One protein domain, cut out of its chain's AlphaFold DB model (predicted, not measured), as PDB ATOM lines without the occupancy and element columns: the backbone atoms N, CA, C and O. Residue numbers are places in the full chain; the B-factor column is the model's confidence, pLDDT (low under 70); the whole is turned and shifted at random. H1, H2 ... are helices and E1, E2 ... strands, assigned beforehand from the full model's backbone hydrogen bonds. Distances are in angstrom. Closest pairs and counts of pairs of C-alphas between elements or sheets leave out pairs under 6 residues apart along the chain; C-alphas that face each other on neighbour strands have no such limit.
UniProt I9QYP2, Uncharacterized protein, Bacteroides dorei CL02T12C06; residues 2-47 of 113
ATOM      1  N   TYR A   2     189.977 216.149 262.497       83.12
ATOM      2  CA  TYR A   2     189.410 217.305 261.787       83.12
ATOM      3  C   TYR A   2     189.355 218.484 262.772       83.12
ATOM      4  O   TYR A   2     189.278 218.227 263.972       83.12
ATOM      5  N   TRP A   3     189.450 219.731 262.302       88.75
ATOM      6  CA  TRP A   3     189.541 220.904 263.184       88.75
ATOM      7  C   TRP A   3     188.190 221.210 263.849       88.75
ATOM      8  O   TRP A   3     187.838 220.585 264.848       88.75
ATOM      9  N   ASN A   4     187.381 222.100 263.277       93.56
ATOM     10  CA  ASN A   4     186.010 222.294 263.736       93.56
ATOM     11  C   ASN A   4     185.083 221.347 262.974       93.56
ATOM     12  O   ASN A   4     184.856 221.502 261.778       93.56
ATOM     13  N   MET A   5     184.560 220.336 263.667       94.88
ATOM     14  CA  MET A   5     183.628 219.378 263.063       94.88
ATOM     15  C   MET A   5     182.234 219.973 262.858       94.88
ATOM     16  O   MET A   5     181.530 219.568 261.936       94.88
ATOM     17  N   VAL A   6     181.845 220.910 263.724       95.56
ATOM     18  CA  VAL A   6     180.532 221.553 263.725       95.56
ATOM     19  C   VAL A   6     180.726 223.061 263.792       95.56
ATOM     20  O   VAL A   6     181.442 223.534 264.673       95.56
ATOM     21  N   LEU A   7     180.090 223.799 262.884       96.69
ATOM     22  CA  LEU A   7     180.029 225.263 262.892       96.69
ATOM     23  C   LEU A   7     178.596 225.746 262.671       96.69
ATOM     24  O   LEU A   7     177.708 224.962 262.336       96.69
ATOM     25  N   ASP A   8     178.378 227.040 262.871       95.56
ATOM     26  CA  ASP A   8     177.121 227.687 262.517       95.56
ATOM     27  C   ASP A   8     177.068 228.078 261.028       95.56
ATOM     28  O   ASP A   8     178.003 227.826 260.258       95.56
ATOM     29  N   GLU A   9     175.965 228.698 260.605       94.75
ATOM     30  CA  GLU A   9     175.739 229.134 259.224       94.75
ATOM     31  C   GLU A   9     176.807 230.093 258.669       94.75
ATOM     32  O   GLU A   9     176.933 230.222 257.451       94.75
ATOM     33  N   THR A  10     177.611 230.733 259.526       95.00
ATOM     34  CA  THR A  10     178.686 231.642 259.100       95.00
ATOM     35  C   THR A  10     179.933 230.901 258.621       95.00
ATOM     36  O   THR A  10     180.756 231.489 257.921       95.00
ATOM     37  N   CYS A  11     180.081 229.620 258.983       93.94
ATOM     38  CA  CYS A  11     181.269 228.805 258.706       93.94
ATOM     39  C   CYS A  11     182.578 229.422 259.238       93.94
ATOM     40  O   CYS A  11     183.657 229.191 258.686       93.94
ATOM     41  N   LYS A  12     182.507 230.220 260.311       95.44
ATOM     42  CA  LYS A  12     183.680 230.857 260.918       95.44
ATOM     43  C   LYS A  12     184.076 230.213 262.238       95.44
ATOM     44  O   LYS A  12     183.243 229.746 263.006       95.44
ATOM     45  N   SER A  13     185.380 230.174 262.496       92.31
ATOM     46  CA  SER A  13     185.932 229.769 263.788       92.31
ATOM     47  C   SER A  13     185.644 230.807 264.875       92.31
ATOM     48  O   SER A  13     185.225 231.930 264.597       92.31
ATOM     49  N   TRP A  14     185.983 230.464 266.120       88.50
ATOM     50  CA  TRP A  14     185.973 231.415 267.235       88.50
ATOM     51  C   TRP A  14     186.855 232.657 266.988       88.50
ATOM     52  O   TRP A  14     186.621 233.711 267.571       88.50
ATOM     53  N   TRP A  15     187.856 232.552 266.110       93.25
ATOM     54  CA  TRP A  15     188.756 233.647 265.732       93.25
ATOM     55  C   TRP A  15     188.333 234.362 264.438       93.25
ATOM     56  O   TRP A  15     189.158 234.995 263.789       93.25
ATOM     57  N   ASP A  16     187.061 234.241 264.042       92.44
ATOM     58  CA  ASP A  16     186.471 234.840 262.832       92.44
ATOM     59  C   ASP A  16     187.110 234.370 261.506       92.44
ATOM     60  O   ASP A  16     186.976 235.008 260.462       92.44
ATOM     61  N   TRP A  17     187.789 233.220 261.511       94.69
ATOM     62  CA  TRP A  17     188.374 232.644 260.295       94.69
ATOM     63  C   TRP A  17     187.374 231.754 259.573       94.69
ATOM     64  O   TRP A  17     186.890 230.781 260.156       94.69
ATOM     65  N   ALA A  18     187.110 232.060 258.302       93.69
ATOM     66  CA  ALA A  18     186.313 231.207 257.430       93.69
ATOM     67  C   ALA A  18     187.014 229.861 257.205       93.69
ATOM     68  O   ALA A  18     188.214 229.809 256.926       93.69
ATOM     69  N   GLN A  19     186.262 228.776 257.337       92.50
ATOM     70  CA  GLN A  19     186.760 227.413 257.195       92.50
ATOM     71  C   GLN A  19     185.623 226.475 256.784       92.50
ATOM     72  O   GLN A  19     184.446 226.775 256.978       92.50
ATOM     73  N   ASN A  20     185.985 225.299 256.283       91.75
ATOM     74  CA  ASN A  20     185.016 224.232 256.100       91.75
ATOM     75  C   ASN A  20     184.716 223.527 257.432       91.75
ATOM     76  O   ASN A  20     185.496 223.578 258.387       91.75
ATOM     77  N   ALA A  21     183.561 222.870 257.479       94.94
ATOM     78  CA  ALA A  21     183.147 222.009 258.572       94.94
ATOM     79  C   ALA A  21     182.365 220.823 258.014       94.94
ATOM     80  O   ALA A  21     181.694 220.927 256.985       94.94
ATOM     81  N   MET A  22     182.384 219.710 258.743       96.44
ATOM     82  CA  MET A  22     181.596 218.527 258.398       96.44
ATOM     83  C   MET A  22     180.092 218.766 258.598       96.44
ATOM     84  O   MET A  22     179.263 218.339 257.796       96.44
ATOM     85  N   VAL A  23     179.723 219.455 259.673       97.44
ATOM     86  CA  VAL A  23     178.328 219.719 260.022       97.44
ATOM     87  C   VAL A  23     178.131 221.213 260.216       97.44
ATOM     88  O   VAL A  23     178.908 221.868 260.905       97.44
ATOM     89  N   ILE A  24     177.072 221.746 259.620       97.50
ATOM     90  CA  ILE A  24     176.672 223.140 259.773       97.50
ATOM     91  C   ILE A  24     175.290 223.173 260.411       97.50
ATOM     92  O   ILE A  24     174.371 222.504 259.940       97.50
ATOM     93  N   VAL A  25     175.157 223.927 261.497       97.56
ATOM     94  CA  VAL A  25     173.907 224.084 262.243       97.56
ATOM     95  C   VAL A  25     173.455 225.532 262.136       97.56
ATOM     96  O   VAL A  25     174.083 226.419 262.702       97.56
ATOM     97  N   ASP A  26     172.358 225.773 261.429       97.12
ATOM     98  CA  ASP A  26     171.765 227.108 261.352       97.12
ATOM     99  C   ASP A  26     171.119 227.461 262.697       97.12
ATOM    100  O   ASP A  26     170.198 226.782 263.162       97.12
ATOM    101  N   ARG A  27     171.597 228.527 263.341       96.19
ATOM    102  CA  ARG A  27     171.125 228.926 264.677       96.19
ATOM    103  C   ARG A  27     169.709 229.499 264.680       96.19
ATOM    104  O   ARG A  27     169.037 229.434 265.709       96.19
ATOM    105  N   ASN A  28     169.249 230.032 263.552       96.75
ATOM    106  CA  ASN A  28     167.932 230.647 263.415       96.75
ATOM    107  C   ASN A  28     166.866 229.587 263.129       96.75
ATOM    108  O   ASN A  28     165.807 229.574 263.754       96.75
ATOM    109  N   THR A  29     167.158 228.677 262.198       97.50
ATOM    110  CA  THR A  29     166.200 227.660 261.738       97.50
ATOM    111  C   THR A  29     166.342 226.320 262.461       97.50
ATOM    112  O   THR A  29     165.445 225.481 262.370       97.50
ATOM    113  N   ARG A  30     167.449 226.111 263.190       95.75
ATOM    114  CA  ARG A  30     167.853 224.836 263.817       95.75
ATOM    115  C   ARG A  30     168.048 223.692 262.819       95.75
ATOM    116  O   ARG A  30     168.063 222.526 263.215       95.75
ATOM    117  N   GLN A  31     168.190 224.002 261.531       97.88
ATOM    118  CA  GLN A  31     168.450 223.000 260.507       97.88
ATOM    119  C   GLN A  31     169.908 222.544 260.555       97.88
ATOM    120  O   GLN A  31     170.828 223.344 260.724       97.88
ATOM    121  N   VAL A  32     170.108 221.238 260.376       98.00
ATOM    122  CA  VAL A  32     171.428 220.611 260.320       98.00
ATOM    123  C   VAL A  32     171.735 220.248 258.876       98.00
ATOM    124  O   VAL A  32     170.976 219.520 258.234       98.00
ATOM    125  N   ARG A  33     172.873 220.719 258.375       97.19
ATOM    126  CA  ARG A  33     173.399 220.388 257.054       97.19
ATOM    127  C   ARG A  33     174.693 219.598 257.193       97.19
ATOM    128  O   ARG A  33     175.668 220.087 257.755       97.19
ATOM    129  N   TYR A  34     174.707 218.394 256.636       97.62
ATOM    130  CA  TYR A  34     175.918 217.592 256.471       97.62
ATOM    131  C   TYR A  34     176.600 217.983 255.160       97.62
ATOM    132  O   TYR A  34     175.949 217.997 254.115       97.62
ATOM    133  N   THR A  35     177.881 218.329 255.218       96.94
ATOM    134  CA  THR A  35     178.663 218.741 254.046       96.94
ATOM    135  C   THR A  35     179.311 217.544 253.356       96.94
ATOM    136  O   THR A  35     179.332 216.433 253.890       96.94
ATOM    137  N   ASP A  36     179.889 217.770 252.179       94.88
ATOM    138  CA  ASP A  36     180.615 216.733 251.442       94.88
ATOM    139  C   ASP A  36     181.771 216.145 252.266       94.88
ATOM    140  O   ASP A  36     182.023 214.941 252.221       94.88
ATOM    141  N   GLU A  37     182.419 216.956 253.110       94.06
ATOM    142  CA  GLU A  37     183.479 216.497 254.014       94.06
ATOM    143  C   GLU A  37     182.964 215.520 255.072       94.06
ATOM    144  O   GLU A  37     183.657 214.557 255.400       94.06
ATOM    145  N   TYR A  38     181.741 215.710 255.582       96.88
ATOM    146  CA  TYR A  38     181.128 214.730 256.480       96.88
ATOM    147  C   TYR A  38     180.963 213.382 255.786       96.88
ATOM    148  O   TYR A  38     181.305 212.346 256.357       96.88
ATOM    149  N   TYR A  39     180.464 213.384 254.548       96.81
ATOM    150  CA  TYR A  39     180.273 212.149 253.794       96.81
ATOM    151  C   TYR A  39     181.610 211.487 253.448       96.81
ATOM    152  O   TYR A  39     181.746 210.279 253.653       96.81
ATOM    153  N   LEU A  40     182.622 212.258 253.038       94.88
ATOM    154  CA  LEU A  40     183.985 211.761 252.834       94.88
ATOM    155  C   LEU A  40     184.527 211.091 254.103       94.88
ATOM    156  O   LEU A  40     184.981 209.946 254.070       94.88
ATOM    157  N   MET A  41     184.433 211.773 255.245       95.44
ATOM    158  CA  MET A  41     184.901 211.232 256.516       95.44
ATOM    159  C   MET A  41     184.087 210.012 256.951       95.44
ATOM    160  O   MET A  41     184.653 209.079 257.524       95.44
ATOM    161  N   LYS A  42     182.787 209.952 256.642       96.19
ATOM    162  CA  LYS A  42     181.928 208.788 256.901       96.19
ATOM    163  C   LYS A  42     182.353 207.562 256.088       96.19
ATOM    164  O   LYS A  42     182.357 206.465 256.643       96.19
ATOM    165  N   HIS A  43     182.766 207.727 254.827       97.25
ATOM    166  CA  HIS A  43     183.268 206.626 253.986       97.25
ATOM    167  C   HIS A  43     184.480 205.899 254.590       97.25
ATOM    168  O   HIS A  43     184.668 204.711 254.318       97.25
ATOM    169  N   LEU A  44     185.261 206.582 255.434       94.94
ATOM    170  CA  LEU A  44     186.385 206.009 256.174       94.94
ATOM    171  C   LEU A  44     185.996 205.639 257.609       94.94
ATOM    172  O   LEU A  44     185.986 204.465 257.961       94.94
ATOM    173  N   SER A  45     185.642 206.623 258.437       94.31
ATOM    174  CA  SER A  45     185.467 206.461 259.889       94.31
ATOM    175  C   SER A  45     184.352 205.499 260.294       94.31
ATOM    176  O   SER A  45     184.415 204.928 261.377       94.31
ATOM    177  N   HIS A  46     183.340 205.292 259.446       94.69
ATOM    178  CA  HIS A  46     182.282 204.327 259.736       94.69
ATOM    179  C   HIS A  46     182.737 202.882 259.480       94.69
ATOM    180  O   HIS A  46     182.370 201.972 260.221       94.69
ATOM    181  N   PHE A  47     183.568 202.666 258.459       95.38
ATOM    182  CA  PHE A  47     183.934 201.331 257.977       95.38
ATOM    183  C   PHE A  47     185.321 200.869 258.438       95.38
ATOM    184  O   PHE A  47     185.586 199.670 258.470       95.38
TER     185      PHE A  47
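AT A GLANCE: This is residues 2 to 47 of the 113 residues of an uncharacterized protein of Bacteroides dorei CL02T12C06 (UniProt I9QYP2). A small sheet of three short strands, E1, E2 and E3, has one helix, H1, running away from one end of it, and a wide loop of residues 9 to 22 swings out beyond E1 before coming back to E2. The helix and the sheet follow one another along the longest axis, and the outline is flat, spanning 32 by 23 by 11 A. The printed part has 46 residues with three named strands and then one named helix; the sheet's order is E1, E2, E3, and it is mixed. The class is mixed, helices and strands, with under half of the residues in named elements. The whole is only just compact, close to loose, with a radius of gyration of the C-alphas of 11.1 A.

IN THESE COORDINATES: E2 is residues 23 to 25, 6.6 A long. E1 is residues 6 to 8, 7.1 A, with C-alpha 6 at (180.532, 221.553, 263.725). E3 is residues 32 to 34, 6.6 A. H1 is residues 36 to 45, 14.2 A, ending with C-alpha 45 at (185.467, 206.461, 259.889).

HOW THE PARTS SIT: E2 is the inner strand. E1, an edge strand, is its parallel neighbour at 34 degrees, with N 7 and O 23 3.0 A apart, within hydrogen-bond range. E3, the other edge strand, is antiparallel to E2 at 162 degrees and forms a hairpin with it; N 33 and O 24 are 2.8 A apart, within hydrogen-bond range. H1 is only just on the sheet, with 5 pairs of C-alphas within 10 A, and only grazes it with residues 36 to 39. The closest C-alphas of E2 and H1 are those of Val 23 and Tyr 38, 6.7 A apart. In H1, 5 of 6 O i to N i+4 pairs are within hydrogen-bond range.

THE WHOLE: The two C-alphas farthest apart, those of Asp 16 and Phe 47, are 34.0 A apart. The printed part has no cut. The link E1 to E2 is long, E2 to E3 short, E3 to H1 tight. The mean pLDDT of the printed part is 94.9, and no printed residue is under 70.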